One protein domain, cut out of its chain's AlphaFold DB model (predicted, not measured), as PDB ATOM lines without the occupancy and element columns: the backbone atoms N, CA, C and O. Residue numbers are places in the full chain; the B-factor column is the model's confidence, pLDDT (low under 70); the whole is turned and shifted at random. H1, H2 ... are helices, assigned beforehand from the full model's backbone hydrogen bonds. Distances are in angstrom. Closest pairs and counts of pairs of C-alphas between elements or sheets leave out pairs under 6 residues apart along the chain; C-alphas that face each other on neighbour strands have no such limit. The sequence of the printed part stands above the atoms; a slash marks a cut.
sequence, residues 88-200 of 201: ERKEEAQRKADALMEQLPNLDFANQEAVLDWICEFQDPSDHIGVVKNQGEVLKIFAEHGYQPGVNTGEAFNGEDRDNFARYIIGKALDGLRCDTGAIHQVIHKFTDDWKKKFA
ATOM      1  N   GLU A  88     -18.169 -42.831  -4.962       95.25
ATOM      2  CA  GLU A  88     -18.259 -41.617  -4.138       95.25
ATOM      3  C   GLU A  88     -16.865 -41.089  -3.752       95.25
ATOM      4  O   GLU A  88     -16.600 -39.893  -3.890       95.25
ATOM      5  N   ARG A  89     -15.944 -41.973  -3.335       94.50
ATOM      6  CA  ARG A  89     -14.547 -41.600  -3.045       94.50
ATOM      7  C   ARG A  89     -13.810 -41.091  -4.281       94.50
ATOM      8  O   ARG A  89     -13.089 -40.101  -4.184       94.50
ATOM      9  N   LYS A  90     -14.003 -41.731  -5.438       95.12
ATOM     10  CA  LYS A  90     -13.411 -41.287  -6.709       95.12
ATOM     11  C   LYS A  90     -13.938 -39.911  -7.116       95.12
ATOM     12  O   LYS A  90     -13.144 -39.052  -7.482       95.12
ATOM     13  N   GLU A  91     -15.247 -39.684  -7.033       96.56
ATOM     14  CA  GLU A  91     -15.852 -38.380  -7.315       96.56
ATOM     15  C   GLU A  91     -15.346 -37.303  -6.351       96.56
ATOM     16  O   GLU A  91     -15.060 -36.182  -6.766       96.56
ATOM     17  N   GLU A  92     -15.203 -37.624  -5.064       96.25
ATOM     18  CA  GLU A  92     -14.634 -36.701  -4.083       96.25
ATOM     19  C   GLU A  92     -13.172 -36.364  -4.396       96.25
ATOM     20  O   GLU A  92     -12.801 -35.189  -4.375       96.25
ATOM     21  N   ALA A  93     -12.357 -37.367  -4.726       96.38
ATOM     22  CA  ALA A  93     -10.967 -37.170  -5.119       96.38
ATOM     23  C   ALA A  93     -10.852 -36.342  -6.409       96.38
ATOM     24  O   ALA A  93     -10.022 -35.437  -6.473       96.38
ATOM     25  N   GLN A  94     -11.727 -36.571  -7.396       97.69
ATOM     26  CA  GLN A  94     -11.776 -35.765  -8.617       97.69
ATOM     27  C   GLN A  94     -12.135 -34.308  -8.308       97.69
ATOM     28  O   GLN A  94     -11.421 -33.412  -8.740       97.69
ATOM     29  N   ARG A  95     -13.166 -34.054  -7.488       97.56
ATOM     30  CA  ARG A  95     -13.530 -32.683  -7.081       97.56
ATOM     31  C   ARG A  95     -12.378 -31.961  -6.381       97.56
ATOM     32  O   ARG A  95     -12.189 -30.770  -6.603       97.56
ATOM     33  N   LYS A  96     -11.616 -32.666  -5.537       97.12
ATOM     34  CA  LYS A  96     -10.417 -32.110  -4.889       97.12
ATOM     35  C   LYS A  96      -9.328 -31.793  -5.911       97.12
ATOM     36  O   LYS A  96      -8.777 -30.698  -5.865       97.12
ATOM     37  N   ALA A  97      -9.053 -32.709  -6.843       97.06
ATOM     38  CA  ALA A  97      -8.093 -32.480  -7.922       97.06
ATOM     39  C   ALA A  97      -8.463 -31.241  -8.749       97.06
ATOM     40  O   ALA A  97      -7.620 -30.374  -8.958       97.06
ATOM     41  N   ASP A  98      -9.726 -31.141  -9.168       97.56
ATOM     42  CA  ASP A  98     -10.228 -30.045  -9.994       97.56
ATOM     43  C   ASP A  98     -10.116 -28.704  -9.254       97.56
ATOM     44  O   ASP A  98      -9.551 -27.751  -9.784       97.56
ATOM     45  N   ALA A  99     -10.550 -28.649  -7.989       97.50
ATOM     46  CA  ALA A  99     -10.444 -27.445  -7.168       97.50
ATOM     47  C   ALA A  99      -8.984 -26.999  -6.962       97.50
ATOM     48  O   ALA A  99      -8.688 -25.805  -7.005       97.50
ATOM     49  N   LEU A 100      -8.057 -27.939  -6.766       97.62
ATOM     50  CA  LEU A 100      -6.629 -27.636  -6.635       97.62
ATOM     51  C   LEU A 100      -6.030 -27.135  -7.952       97.62
ATOM     52  O   LEU A 100      -5.220 -26.208  -7.936       97.62
ATOM     53  N   MET A 101      -6.448 -27.696  -9.087       97.44
ATOM     54  CA  MET A 101      -6.041 -27.222 -10.412       97.44
ATOM     55  C   MET A 101      -6.585 -25.821 -10.719       97.44
ATOM     56  O   MET A 101      -5.869 -25.022 -11.311       97.44
ATOM     57  N   GLU A 102      -7.802 -25.486 -10.283       97.06
ATOM     58  CA  GLU A 102      -8.358 -24.128 -10.405       97.06
ATOM     59  C   GLU A 102      -7.586 -23.099  -9.565       97.06
ATOM     60  O   GLU A 102      -7.433 -21.943  -9.967       97.06
ATOM     61  N   GLN A 103      -7.074 -23.511  -8.402       96.25
ATOM     62  CA  GLN A 103      -6.265 -22.658  -7.527       96.25
ATOM     63  C   GLN A 103      -4.841 -22.455  -8.050       96.25
ATOM     64  O   GLN A 103      -4.270 -21.380  -7.859       96.25
ATOM     65  N   LEU A 104      -4.272 -23.466  -8.712       97.06
ATOM     66  CA  LEU A 104      -2.857 -23.525  -9.073       97.06
ATOM     67  C   LEU A 104      -2.333 -22.286  -9.837       97.06
ATOM     68  O   LEU A 104      -1.271 -21.790  -9.459       97.06
ATOM     69  N   PRO A 105      -3.039 -21.712 -10.835       96.56
ATOM     70  CA  PRO A 105      -2.579 -20.503 -11.528       96.56
ATOM     71  C   PRO A 105      -2.450 -19.260 -10.636       96.56
ATOM     72  O   PRO A 105      -1.751 -18.319 -11.001       96.56
ATOM     73  N   ASN A 106      -3.142 -19.234  -9.494       96.06
ATOM     74  CA  ASN A 106      -3.154 -18.111  -8.552       96.06
ATOM     75  C   ASN A 106      -2.414 -18.431  -7.243       96.06
ATOM     76  O   ASN A 106      -2.488 -17.652  -6.292       96.06
ATOM     77  N   LEU A 107      -1.732 -19.577  -7.176       97.94
ATOM     78  CA  LEU A 107      -0.956 -19.978  -6.013       97.94
ATOM     79  C   LEU A 107       0.192 -18.986  -5.777       97.94
ATOM     80  O   LEU A 107       0.891 -18.581  -6.707       97.94
ATOM     81  N   ASP A 108       0.417 -18.608  -4.519       97.50
ATOM     82  CA  ASP A 108       1.542 -17.747  -4.157       97.50
ATOM     83  C   ASP A 108       2.854 -18.546  -4.155       97.50
ATOM     84  O   ASP A 108       3.289 -19.076  -3.134       97.50
ATOM     85  N   PHE A 109       3.511 -18.613  -5.314       97.06
ATOM     86  CA  PHE A 109       4.786 -19.316  -5.474       97.06
ATOM     87  C   PHE A 109       5.976 -18.663  -4.752       97.06
ATOM     88  O   PHE A 109       7.031 -19.298  -4.637       97.06
ATOM     89  N   ALA A 110       5.829 -17.426  -4.259       96.00
ATOM     90  CA  ALA A 110       6.820 -16.798  -3.386       96.00
ATOM     91  C   ALA A 110       6.683 -17.290  -1.932       96.00
ATOM     92  O   ALA A 110       7.663 -17.281  -1.181       96.00
ATOM     93  N   ASN A 111       5.500 -17.776  -1.546       96.62
ATOM     94  CA  ASN A 111       5.264 -18.413  -0.262       96.62
ATOM     95  C   ASN A 111       5.472 -19.932  -0.345       96.62
ATOM     96  O   ASN A 111       4.578 -20.704  -0.683       96.62
ATOM     97  N   GLN A 112       6.662 -20.377   0.051       95.50
ATOM     98  CA  GLN A 112       7.025 -21.798   0.066       95.50
ATOM     99  C   GLN A 112       6.090 -22.671   0.899       95.50
ATOM    100  O   GLN A 112       5.895 -23.832   0.556       95.50
ATOM    101  N   GLU A 113       5.510 -22.132   1.971       96.56
ATOM    102  CA  GLU A 113       4.554 -22.889   2.771       96.56
ATOM    103  C   GLU A 113       3.267 -23.144   1.984       96.56
ATOM    104  O   GLU A 113       2.830 -24.286   1.916       96.56
ATOM    105  N   ALA A 114       2.740 -22.129   1.291       97.44
ATOM    106  CA  ALA A 114       1.571 -22.290   0.426       97.44
ATOM    107  C   ALA A 114       1.829 -23.301  -0.705       97.44
ATOM    108  O   ALA A 114       0.967 -24.120  -1.017       97.44
ATOM    109  N   VAL A 115       3.031 -23.286  -1.292       98.00
ATOM    110  CA  VAL A 115       3.420 -24.253  -2.331       98.00
ATOM    111  C   VAL A 115       3.487 -25.679  -1.783       98.00
ATOM    112  O   VAL A 115       2.990 -26.609  -2.418       98.00
ATOM    113  N   LEU A 116       4.098 -25.867  -0.611       97.94
ATOM    114  CA  LEU A 116       4.190 -27.175   0.034       97.94
ATOM    115  C   LEU A 116       2.813 -27.693   0.469       97.94
ATOM    116  O   LEU A 116       2.546 -28.881   0.305       97.94
ATOM    117  N   ASP A 117       1.938 -26.816   0.959       97.50
ATOM    118  CA  ASP A 117       0.569 -27.170   1.338       97.50
ATOM    119  C   ASP A 117      -0.246 -27.622   0.133       97.50
ATOM    120  O   ASP A 117      -0.843 -28.697   0.175       97.50
ATOM    121  N   TRP A 118      -0.173 -26.894  -0.983       98.06
ATOM    122  CA  TRP A 118      -0.832 -27.312  -2.221       98.06
ATOM    123  C   TRP A 118      -0.344 -28.691  -2.692       98.06
ATOM    124  O   TRP A 118      -1.149 -29.544  -3.060       98.06
ATOM    125  N   ILE A 119       0.971 -28.953  -2.638       97.00
ATOM    126  CA  ILE A 119       1.544 -30.263  -2.993       97.00
ATOM    127  C   ILE A 119       1.011 -31.373  -2.084       97.00
ATOM    128  O   ILE A 119       0.687 -32.458  -2.573       97.00
ATOM    129  N   CYS A 120       0.935 -31.123  -0.776       96.75
ATOM    130  CA  CYS A 120       0.395 -32.079   0.185       96.75
ATOM    131  C   CYS A 120      -1.087 -32.365  -0.082       96.75
ATOM    132  O   CYS A 120      -1.488 -33.525  -0.089       96.75
ATOM    133  N   GLU A 121      -1.887 -31.335  -0.355       96.50
ATOM    134  CA  GLU A 121      -3.309 -31.493  -0.672       96.50
ATOM    135  C   GLU A 121      -3.537 -32.213  -2.007       96.50
ATOM    136  O   GLU A 121      -4.472 -33.004  -2.135       96.50
ATOM    137  N   PHE A 122      -2.664 -31.994  -2.995       96.50
ATOM    138  CA  PHE A 122      -2.746 -32.656  -4.298       96.50
ATOM    139  C   PHE A 122      -2.241 -34.104  -4.273       96.50
ATOM    140  O   PHE A 122      -2.528 -34.867  -5.196       96.50
ATOM    141  N   GLN A 123      -1.526 -34.517  -3.221       94.25
ATOM    142  CA  GLN A 123      -0.940 -35.851  -3.109       94.25
ATOM    143  C   GLN A 123      -1.996 -36.953  -3.238       94.25
ATOM    144  O   GLN A 123      -1.939 -37.757  -4.171       94.25
ATOM    145  N   ASP A 124      -2.984 -36.949  -2.347       91.94
ATOM    146  CA  ASP A 124      -4.027 -37.972  -2.273       91.94
ATOM    147  C   ASP A 124      -4.876 -38.077  -3.551       91.94
ATOM    148  O   ASP A 124      -5.017 -39.184  -4.080       91.94
ATOM    149  N   PRO A 125      -5.418 -36.980  -4.121       94.12
ATOM    150  CA  PRO A 125      -6.151 -37.081  -5.378       94.12
ATOM    151  C   PRO A 125      -5.245 -37.466  -6.554       94.12
ATOM    152  O   PRO A 125      -5.722 -38.091  -7.502       94.12
ATOM    153  N   SER A 126      -3.942 -37.158  -6.508       92.88
ATOM    154  CA  SER A 126      -3.015 -37.586  -7.557       92.88
ATOM    155  C   SER A 126      -2.758 -39.096  -7.562       92.88
ATOM    156  O   SER A 126      -2.571 -39.658  -8.640       92.88
ATOM    157  N   ASP A 127      -2.797 -39.761  -6.407       92.38
ATOM    158  CA  ASP A 127      -2.573 -41.211  -6.277       92.38
ATOM    159  C   ASP A 127      -3.872 -42.033  -6.381       92.38
ATOM    160  O   ASP A 127      -3.859 -43.260  -6.488       92.38
ATOM    161  N   HIS A 128      -5.034 -41.372  -6.392       92.00
ATOM    162  CA  HIS A 128      -6.311 -42.069  -6.461       92.00
ATOM    163  C   HIS A 128      -6.566 -42.670  -7.854       92.00
ATOM    164  O   HIS A 128      -6.601 -41.982  -8.879       92.00
ATOM    165  N   ILE A 129      -6.841 -43.978  -7.891       87.75
ATOM    166  CA  ILE A 129      -7.165 -44.706  -9.124       87.75
ATOM    167  C   ILE A 129      -8.398 -44.088  -9.796       87.75
ATOM    168  O   ILE A 129      -9.437 -43.885  -9.167       87.75
ATOM    169  N   GLY A 130      -8.289 -43.823 -11.099       87.31
ATOM    170  CA  GLY A 130      -9.392 -43.320 -11.919       87.31
ATOM    171  C   GLY A 130      -9.631 -41.810 -11.847       87.31
ATOM    172  O   GLY A 130     -10.539 -41.343 -12.533       87.31
ATOM    173  N   VAL A 131      -8.837 -41.056 -11.076       92.38
ATOM    174  CA  VAL A 131      -8.835 -39.585 -11.129       92.38
ATOM    175  C   VAL A 131      -8.064 -39.117 -12.361       92.38
ATOM    176  O   VAL A 131      -6.912 -39.503 -12.591       92.38
ATOM    177  N   VAL A 132      -8.707 -38.273 -13.166       89.75
ATOM    178  CA  VAL A 132      -8.104 -37.624 -14.331       89.75
ATOM    179  C   VAL A 132      -7.444 -36.336 -13.871       89.75
ATOM    180  O   VAL A 132      -8.063 -35.512 -13.205       89.75
ATOM    181  N   LYS A 133      -6.179 -36.148 -14.238       86.75
ATOM    182  CA  LYS A 133      -5.387 -34.996 -13.812       86.75
ATOM    183  C   LYS A 133      -4.446 -34.536 -14.910       86.75
ATOM    184  O   LYS A 133      -3.849 -35.353 -15.611       86.75
ATOM    185  N   ASN A 134      -4.290 -33.222 -15.040       91.19
ATOM    186  CA  ASN A 134      -3.405 -32.624 -16.032       91.19
ATOM    187  C   ASN A 134      -1.986 -32.454 -15.466       91.19
ATOM    188  O   ASN A 134      -1.544 -31.349 -15.161       91.19
ATOM    189  N   GLN A 135      -1.262 -33.567 -15.309       92.69
ATOM    190  CA  GLN A 135       0.105 -33.561 -14.760       92.69
ATOM    191  C   GLN A 135       1.040 -32.637 -15.554       92.69
ATOM    192  O   GLN A 135       1.886 -31.964 -14.970       92.69
ATOM    193  N   GLY A 136       0.876 -32.579 -16.882       94.00
ATOM    194  CA  GLY A 136       1.678 -31.715 -17.748       94.00
ATOM    195  C   GLY A 136       1.492 -30.231 -17.437       94.00
ATOM    196  O   GLY A 136       2.464 -29.482 -17.440       94.00
ATOM    197  N   GLU A 137       0.269 -29.811 -17.113       96.19
ATOM    198  CA  GLU A 137      -0.022 -28.441 -16.686       96.19
ATOM    199  C   GLU A 137       0.562 -28.128 -15.307       96.19
ATOM    200  O   GLU A 137       1.185 -27.081 -15.155       96.19
ATOM    201  N   VAL A 138       0.474 -29.061 -14.350       96.94
ATOM    202  CA  VAL A 138       1.136 -28.909 -13.041       96.94
ATOM    203  C   VAL A 138       2.637 -28.704 -13.225       96.94
ATOM    204  O   VAL A 138       3.195 -27.709 -12.771       96.94
ATOM    205  N   LEU A 139       3.294 -29.610 -13.952       97.06
ATOM    206  CA  LEU A 139       4.733 -29.536 -14.211       97.06
ATOM    207  C   LEU A 139       5.118 -28.234 -14.921       97.06
ATOM    208  O   LEU A 139       6.134 -27.631 -14.581       97.06
ATOM    209  N   LYS A 140       4.304 -27.789 -15.885       97.56
ATOM    210  CA  LYS A 140       4.523 -26.540 -16.616       97.56
ATOM    211  C   LYS A 140       4.446 -25.320 -15.693       97.56
ATOM    212  O   LYS A 140       5.379 -24.523 -15.704       97.56
ATOM    213  N   ILE A 141       3.383 -25.180 -14.899       98.06
ATOM    214  CA  ILE A 141       3.199 -24.013 -14.019       98.06
ATOM    215  C   ILE A 141       4.322 -23.961 -12.974       98.06
ATOM    216  O   ILE A 141       4.975 -22.933 -12.811       98.06
ATOM    217  N   PHE A 142       4.640 -25.084 -12.325       98.06
ATOM    218  CA  PHE A 142       5.754 -25.131 -11.372       98.06
ATOM    219  C   PHE A 142       7.095 -24.751 -12.023       98.06
ATOM    220  O   PHE A 142       7.877 -24.000 -11.429       98.06
ATOM    221  N   ALA A 143       7.341 -25.202 -13.257       97.56
ATOM    222  CA  ALA A 143       8.535 -24.848 -14.016       97.56
ATOM    223  C   ALA A 143       8.623 -23.347 -14.333       97.56
ATOM    224  O   ALA A 143       9.710 -22.775 -14.210       97.56
ATOM    225  N   GLU A 144       7.507 -22.702 -14.689       97.56
ATOM    226  CA  GLU A 144       7.418 -21.250 -14.920       97.56
ATOM    227  C   GLU A 144       7.778 -20.441 -13.661       97.56
ATOM    228  O   GLU A 144       8.351 -19.357 -13.763       97.56
ATOM    229  N   HIS A 145       7.553 -21.013 -12.474       96.94
ATOM    230  CA  HIS A 145       7.941 -20.446 -11.179       96.94
ATOM    231  C   HIS A 145       9.298 -20.949 -10.647       96.94
ATOM    232  O   HIS A 145       9.660 -20.700  -9.496       96.94
ATOM    233  N   GLY A 146      10.092 -21.627 -11.482       95.88
ATOM    234  CA  GLY A 146      11.457 -22.039 -11.150       95.88
ATOM    235  C   GLY A 146      11.560 -23.281 -10.259       95.88
ATOM    236  O   GLY A 146      12.625 -23.529  -9.688       95.88
ATOM    237  N   TYR A 147      10.491 -24.066 -10.134       96.94
ATOM    238  CA  TYR A 147      10.506 -25.373  -9.481       96.94
ATOM    239  C   TYR A 147      10.617 -26.472 -10.535       96.94
ATOM    240  O   TYR A 147       9.844 -26.519 -11.485       96.94
ATOM    241  N   GLN A 148      11.598 -27.360 -10.386       95.38
ATOM    242  CA  GLN A 148      11.878 -28.410 -11.365       95.38
ATOM    243  C   GLN A 148      11.903 -29.784 -10.681       95.38
ATOM    244  O   GLN A 148      12.322 -29.878  -9.523       95.38
ATOM    245  N   PRO A 149      11.495 -30.862 -11.372       96.19
ATOM    246  CA  PRO A 149      11.633 -32.222 -10.859       96.19
ATOM    247  C   PRO A 149      13.085 -32.565 -10.506       96.19
ATOM    248  O   PRO A 149      14.001 -32.293 -11.283       96.19
ATOM    249  N   GLY A 150      13.292 -33.209  -9.356       92.69
ATOM    250  CA  GLY A 150      14.592 -33.762  -8.964       92.69
ATOM    251  C   GLY A 150      15.686 -32.740  -8.619       92.69
ATOM    252  O   GLY A 150      16.864 -33.084  -8.680       92.69
ATOM    253  N   VAL A 151      15.340 -31.499  -8.260       92.75
ATOM    254  CA  VAL A 151      16.328 -30.495  -7.816       92.75
ATOM    255  C   VAL A 151      16.795 -30.712  -6.375       92.75
ATOM    256  O   VAL A 151      16.105 -31.333  -5.569       92.75
ATOM    257  N   ASN A 152      17.973 -30.165  -6.050       93.19
ATOM    258  CA  ASN A 152      18.564 -30.159  -4.705       93.19
ATOM    259  C   ASN A 152      18.705 -31.553  -4.072       93.19
ATOM    260  O   ASN A 152      18.535 -31.720  -2.869       93.19
ATOM    261  N   THR A 153      18.999 -32.572  -4.882       91.31
ATOM    262  CA  THR A 153      19.218 -33.950  -4.416       91.31
ATOM    263  C   THR A 153      20.703 -34.287  -4.275       91.31
ATOM    264  O   THR A 153      21.540 -33.706  -4.966       91.31
ATOM    265  N   GLY A 154      21.030 -35.291  -3.455       94.00
ATOM    266  CA  GLY A 154      22.407 -35.771  -3.301       94.00
ATOM    267  C   GLY A 154      23.291 -34.722  -2.629       94.00
ATOM    268  O   GLY A 154      22.892 -34.137  -1.629       94.00
ATOM    269  N   GLU A 155      24.471 -34.462  -3.189       94.94
ATOM    270  CA  GLU A 155      25.427 -33.478  -2.650       94.94
ATOM    271  C   GLU A 155      24.906 -32.031  -2.685       94.94
ATOM    272  O   GLU A 155      25.381 -31.190  -1.929       94.94
ATOM    273  N   ALA A 156      23.914 -31.735  -3.534       94.44
ATOM    274  CA  ALA A 156      23.294 -30.411  -3.628       94.44
ATOM    275  C   ALA A 156      22.221 -30.155  -2.549       94.44
ATOM    276  O   ALA A 156      21.702 -29.039  -2.452       94.44
ATOM    277  N   PHE A 157      21.859 -31.179  -1.770       96.81
ATOM    278  CA  PHE A 157      20.890 -31.046  -0.691       96.81
ATOM    279  C   PHE A 157      21.514 -30.352   0.524       96.81
ATOM    280  O   PHE A 157      22.527 -30.801   1.058       96.81
ATOM    281  N   ASN A 158      20.855 -29.307   1.014       96.06
ATOM    282  CA  ASN A 158      21.181 -28.651   2.270       96.06
ATOM    283  C   ASN A 158      19.923 -28.514   3.135       96.06
ATOM    284  O   ASN A 158      19.151 -27.570   2.989       96.06
ATOM    285  N   GLY A 159      19.748 -29.440   4.078       94.69
ATOM    286  CA  GLY A 159      18.610 -29.439   5.000       94.69
ATOM    287  C   GLY A 159      18.614 -28.309   6.034       94.69
ATOM    288  O   GLY A 159      17.625 -28.156   6.747       94.69
ATOM    289  N   GLU A 160      19.701 -27.540   6.164       96.81
ATOM    290  CA  GLU A 160      19.771 -26.354   7.035       96.81
ATOM    291  C   GLU A 160      19.322 -25.070   6.323       96.81
ATOM    292  O   GLU A 160      19.031 -24.071   6.976       96.81
ATOM    293  N   ASP A 161      19.233 -25.094   4.993       97.25
ATOM    294  CA  ASP A 161      18.734 -23.982   4.191       97.25
ATOM    295  C   ASP A 161      17.242 -24.186   3.900       97.25
ATOM    296  O   ASP A 161      16.829 -25.168   3.274       97.25
ATOM    297  N   ARG A 162      16.429 -23.231   4.365       96.31
ATOM    298  CA  ARG A 162      14.970 -23.251   4.226       96.31
ATOM    299  C   ARG A 162      14.528 -23.365   2.766       96.31
ATOM    300  O   ARG A 162      13.640 -24.170   2.479       96.31
ATOM    301  N   ASP A 163      15.134 -22.597   1.859       96.94
ATOM    302  CA  ASP A 163      14.774 -22.610   0.438       96.94
ATOM    303  C   ASP A 163      15.253 -23.893  -0.237       96.94
ATOM    304  O   ASP A 163      14.486 -24.537  -0.960       96.94
ATOM    305  N   ASN A 164      16.487 -24.313   0.056       97.50
ATOM    306  CA  ASN A 164      17.037 -25.535  -0.519       97.50
ATOM    307  C   ASN A 164      16.179 -26.756  -0.159       97.50
ATOM    308  O   ASN A 164      15.808 -27.526  -1.052       97.50
ATOM    309  N   PHE A 165      15.810 -26.891   1.120       97.75
ATOM    310  CA  PHE A 165      15.002 -28.007   1.601       97.75
ATOM    311  C   PHE A 165      13.568 -27.953   1.038       97.75
ATOM    312  O   PHE A 165      13.072 -28.973   0.558       97.75
ATOM    313  N   ALA A 166      12.927 -26.778   0.968       97.62
ATOM    314  CA  ALA A 166      11.609 -26.652   0.330       97.62
ATOM    315  C   ALA A 166      11.649 -27.101  -1.141       97.62
ATOM    316  O   ALA A 166      10.851 -27.934  -1.574       97.62
ATOM    317  N   ARG A 167      12.634 -26.614  -1.905       97.81
ATOM    318  CA  ARG A 167      12.833 -26.983  -3.315       97.81
ATOM    319  C   ARG A 167      13.152 -28.460  -3.503       97.81
ATOM    320  O   ARG A 167      12.698 -29.037  -4.486       97.81
ATOM    321  N   TYR A 168      13.880 -29.080  -2.577       97.44
ATOM    322  CA  TYR A 168      14.101 -30.525  -2.584       97.44
ATOM    323  C   TYR A 168      12.778 -31.295  -2.466       97.44
ATOM    324  O   TYR A 168      12.520 -32.195  -3.267       97.44
ATOM    325  N   ILE A 169      11.915 -30.925  -1.513       97.88
ATOM    326  CA  ILE A 169      10.613 -31.581  -1.305       97.88
ATOM    327  C   ILE A 169       9.730 -31.416  -2.545       97.88
ATOM    328  O   ILE A 169       9.232 -32.404  -3.086       97.88
ATOM    329  N   ILE A 170       9.608 -30.181  -3.041       97.88
ATOM    330  CA  ILE A 170       8.849 -29.863  -4.257       97.88
ATOM    331  C   ILE A 170       9.402 -30.657  -5.448       97.88
ATOM    332  O   ILE A 170       8.653 -31.307  -6.171       97.88
ATOM    333  N   GLY A 171      10.725 -30.688  -5.617       96.69
ATOM    334  CA  GLY A 171      11.388 -31.440  -6.677       96.69
ATOM    335  C   GLY A 171      11.106 -32.941  -6.616       96.69
ATOM    336  O   GLY A 171      10.914 -33.557  -7.664       96.69
ATOM    337  N   LYS A 172      11.034 -33.536  -5.419       95.50
ATOM    338  CA  LYS A 172      10.653 -34.947  -5.234       95.50
ATOM    339  C   LYS A 172       9.186 -35.207  -5.562       95.50
ATOM    340  O   LYS A 172       8.888 -36.221  -6.189       95.50
ATOM    341  N   ALA A 173       8.289 -34.298  -5.189       96.12
ATOM    342  CA  ALA A 173       6.874 -34.407  -5.530       96.12
ATOM    343  C   ALA A 173       6.647 -34.353  -7.051       96.12
ATOM    344  O   ALA A 173       5.984 -35.226  -7.613       96.12
ATOM    345  N   LEU A 174       7.262 -33.376  -7.725       96.62
ATOM    346  CA  LEU A 174       7.161 -33.215  -9.176       96.62
ATOM    347  C   LEU A 174       7.810 -34.379  -9.941       96.62
ATOM    348  O   LEU A 174       7.328 -34.758 -11.005       96.62
ATOM    349  N   ASP A 175       8.880 -34.974  -9.408       94.75
ATOM    350  CA  ASP A 175       9.501 -36.159 -10.008       94.75
ATOM    351  C   ASP A 175       8.562 -37.373  -9.984       94.75
ATOM    352  O   ASP A 175       8.413 -38.049 -11.002       94.75
ATOM    353  N   GLY A 176       7.845 -37.588  -8.873       92.88
ATOM    354  CA  GLY A 176       6.811 -38.627  -8.778       92.88
ATOM    355  C   GLY A 176       5.664 -38.431  -9.777       92.88
ATOM    356  O   GLY A 176       5.220 -39.394 -10.407       92.88
ATOM    357  N   LEU A 177       5.233 -37.180  -9.980       92.38
ATOM    358  CA  LEU A 177       4.221 -36.834 -10.987       92.38
ATOM    359  C   LEU A 177       4.703 -37.045 -12.423       92.38
ATOM    360  O   LEU A 177       3.896 -37.383 -13.282       92.38
ATOM    361  N   ARG A 178       5.993 -36.816 -12.690       92.12
ATOM    362  CA  ARG A 178       6.597 -36.953 -14.022       92.12
ATOM    363  C   ARG A 178       6.805 -38.412 -14.437       92.12
ATOM    364  O   ARG A 178       6.793 -38.698 -15.631       92.12
ATOM    365  N   CYS A 179       7.080 -39.299 -13.486       85.62
ATOM    366  CA  CYS A 179       7.394 -40.704 -13.756       85.62
ATOM    367  C   CYS A 179       6.137 -41.536 -14.063       85.62
ATOM    368  O   CYS A 179       5.018 -41.064 -13.889       85.62
ATOM    369  N   ASP A 180       6.318 -42.803 -14.457       70.81
ATOM    370  CA  ASP A 180       5.229 -43.730 -14.826       70.81
ATOM    371  C   ASP A 180       4.174 -43.935 -13.723       70.81
ATOM    372  O   ASP A 180       3.041 -44.323 -14.004       70.81
ATOM    373  N   THR A 181       4.524 -43.650 -12.466       78.06
ATOM    374  CA  THR A 181       3.590 -43.624 -11.332       78.06
ATOM    375  C   THR A 181       2.531 -42.537 -11.475       78.06
ATOM    376  O   THR A 181       1.402 -42.715 -11.028       78.06
ATOM    377  N   GLY A 182       2.882 -41.407 -12.093       87.25
ATOM    378  CA  GLY A 182       1.967 -40.312 -12.368       87.25
ATOM    379  C   GLY A 182       1.321 -39.713 -11.118       87.25
ATOM    380  O   GLY A 182       0.201 -39.216 -11.209       87.25
ATOM    381  N   ALA A 183       1.968 -39.779  -9.956       92.81
ATOM    382  CA  ALA A 183       1.400 -39.385  -8.668       92.81
ATOM    383  C   ALA A 183       2.492 -38.870  -7.725       92.81
ATOM    384  O   ALA A 183       3.650 -39.288  -7.802       92.81
ATOM    385  N   ILE A 184       2.130 -37.965  -6.818       93.88
ATOM    386  CA  ILE A 184       3.039 -37.503  -5.767       93.88
ATOM    387  C   ILE A 184       3.191 -38.629  -4.741       93.88
ATOM    388  O   ILE A 184       2.210 -39.155  -4.224       93.88
ATOM    389  N   HIS A 185       4.431 -38.986  -4.413       90.25
ATOM    390  CA  HIS A 185       4.694 -40.068  -3.469       90.25
ATOM    391  C   HIS A 185       4.152 -39.749  -2.067       90.25
ATOM    392  O   HIS A 185       4.411 -38.681  -1.517       90.25
ATOM    393  N   GLN A 186       3.552 -40.744  -1.414       87.19
ATOM    394  CA  GLN A 186       2.965 -40.656  -0.069       87.19
ATOM    395  C   GLN A 186       3.896 -40.189   1.067       87.19
ATOM    396  O   GLN A 186       3.448 -40.050   2.190       87.19
ATOM    397  N   VAL A 187       5.197 -39.979   0.837       91.81
ATOM    398  CA  VAL A 187       6.148 -39.562   1.891       91.81
ATOM    399  C   VAL A 187       6.287 -38.039   1.971       91.81
ATOM    400  O   VAL A 187       6.875 -37.521   2.917       91.81
ATOM    401  N   ILE A 188       5.754 -37.321   0.980       93.62
ATOM    402  CA  ILE A 188       5.949 -35.879   0.839       93.62
ATOM    403  C   ILE A 188       5.337 -35.114   2.014       93.62
ATOM    404  O   ILE A 188       6.030 -34.265   2.569       93.62
ATOM    405  N   HIS A 189       4.139 -35.484   2.481       93.69
ATOM    406  CA  HIS A 189       3.533 -34.867   3.671       93.69
ATOM    407  C   HIS A 189       4.466 -34.885   4.893       93.69
ATOM    408  O   HIS A 189       4.619 -33.876   5.576       93.69
ATOM    409  N   LYS A 190       5.173 -35.998   5.129       95.38
ATOM    410  CA  LYS A 190       6.107 -36.119   6.253       95.38
ATOM    411  C   LYS A 190       7.295 -35.170   6.106       95.38
ATOM    412  O   LYS A 190       7.701 -34.547   7.082       95.38
ATOM    413  N   PHE A 191       7.859 -35.057   4.905       95.81
ATOM    414  CA  PHE A 191       8.965 -34.127   4.672       95.81
ATOM    415  C   PHE A 191       8.518 -32.669   4.800       95.81
ATOM    416  O   PHE A 191       9.257 -31.866   5.369       95.81
ATOM    417  N   THR A 192       7.311 -32.341   4.336       96.69
ATOM    418  CA  THR A 192       6.703 -31.022   4.540       96.69
ATOM    419  C   THR A 192       6.515 -30.719   6.026       96.69
ATOM    420  O   THR A 192       6.919 -29.650   6.477       96.69
ATOM    421  N   ASP A 193       5.988 -31.660   6.814       96.44
ATOM    422  CA  ASP A 193       5.832 -31.497   8.265       96.44
ATOM    423  C   ASP A 193       7.172 -31.255   8.967       96.44
ATOM    424  O   ASP A 193       7.275 -30.393   9.843       96.44
ATOM    425  N   ASP A 194       8.206 -32.013   8.601       96.19
ATOM    426  CA  ASP A 194       9.546 -31.866   9.172       96.19
ATOM    427  C   ASP A 194      10.165 -30.507   8.797       96.19
ATOM    428  O   ASP A 194      10.766 -29.849   9.649       96.19
ATOM    429  N   TRP A 195       9.953 -30.039   7.562       97.38
ATOM    430  CA  TRP A 195      10.351 -28.700   7.123       97.38
ATOM    431  C   TRP A 195       9.624 -27.605   7.912       97.38
ATOM    432  O   TRP A 195      10.276 -26.717   8.466       97.38
ATOM    433  N   LYS A 196       8.293 -27.698   8.050       96.38
ATOM    434  CA  LYS A 196       7.487 -26.730   8.811       96.38
ATOM    435  C   LYS A 196       7.933 -26.663  10.266       96.38
ATOM    436  O   LYS A 196       8.158 -25.578  10.785       96.38
ATOM    437  N   LYS A 197       8.132 -27.813  10.917       96.06
ATOM    438  CA  LYS A 197       8.628 -27.874  12.304       96.06
ATOM    439  C   LYS A 197      10.006 -27.241  12.454       96.06
ATOM    440  O   LYS A 197      10.256 -26.575  13.453       96.06
ATOM    441  N   LYS A 198      10.902 -27.466  11.490       96.38
ATOM    442  CA  LYS A 198      12.278 -26.964  11.546       96.38
ATOM    443  C   LYS A 198      12.362 -25.450  11.367       96.38
ATOM    444  O   LYS A 198      13.176 -24.813  12.027       96.38
ATOM    445  N   PHE A 199      11.544 -24.894  10.478       95.44
ATOM    446  CA  PHE A 199      11.601 -23.480  10.103       95.44
ATOM    447  C   PHE A 199      10.432 -22.650  10.642       95.44
ATOM    448  O   PHE A 199      10.284 -21.498  10.230       95.44
ATOM    449  N   ALA A 200       9.632 -23.199  11.563       82.75
ATOM    450  CA  ALA A 200       8.622 -22.464  12.317       82.75
ATOM    451  C   ALA A 200       9.304 -21.324  13.094       82.75
ATOM    452  O   ALA A 200       9.898 -21.550  14.149       82.75
TER     453      ALA A 200
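This is residues 88 to 200 of the 201 residues of an uncharacterized protein of Candidatus Moranbacteria bacterium CG17_big_fil_post_rev_8_21_14_2_50_44_12 (UniProt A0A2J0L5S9). H2, H4 and H5 pack side by side as a bundle; H1 packs on H2, and H3 on H4's last residues and on H1. The printed part has 113 residues, five named helices, H1 to H5, and no named strand: all helix, compact, with radius of gyration of the C-alphas 13.5 A and spans 42 by 28 by 25 A.

With residues 93 to 100 alone, H1, residues 88 to 106, touches H2, residues 112 to 127; their closest C-alphas, Ala 93 and Pro 125, are 4.8 A apart. H4, residues 162 to 178, and H5, residues 188 to 199, touch as a hairpin, opposite ways at a shallow 7 degrees; closest C-alphas Ala 173 and Ile 188, 6.6 A. O i to N i+4 pairs within hydrogen-bond range number 13 of 15 in H1 and 10 of 12 in H2.

H1 begins at C-alpha 88 (-18.259, -41.617, -4.138) and spans 28.3 A. H3 is residues 135 to 144. H5 ends at C-alpha 199 (11.601, -23.480, 10.103).

The printed part has no cut; the H3 to H4 link is long. No printed residue is under 70 in pLDDT.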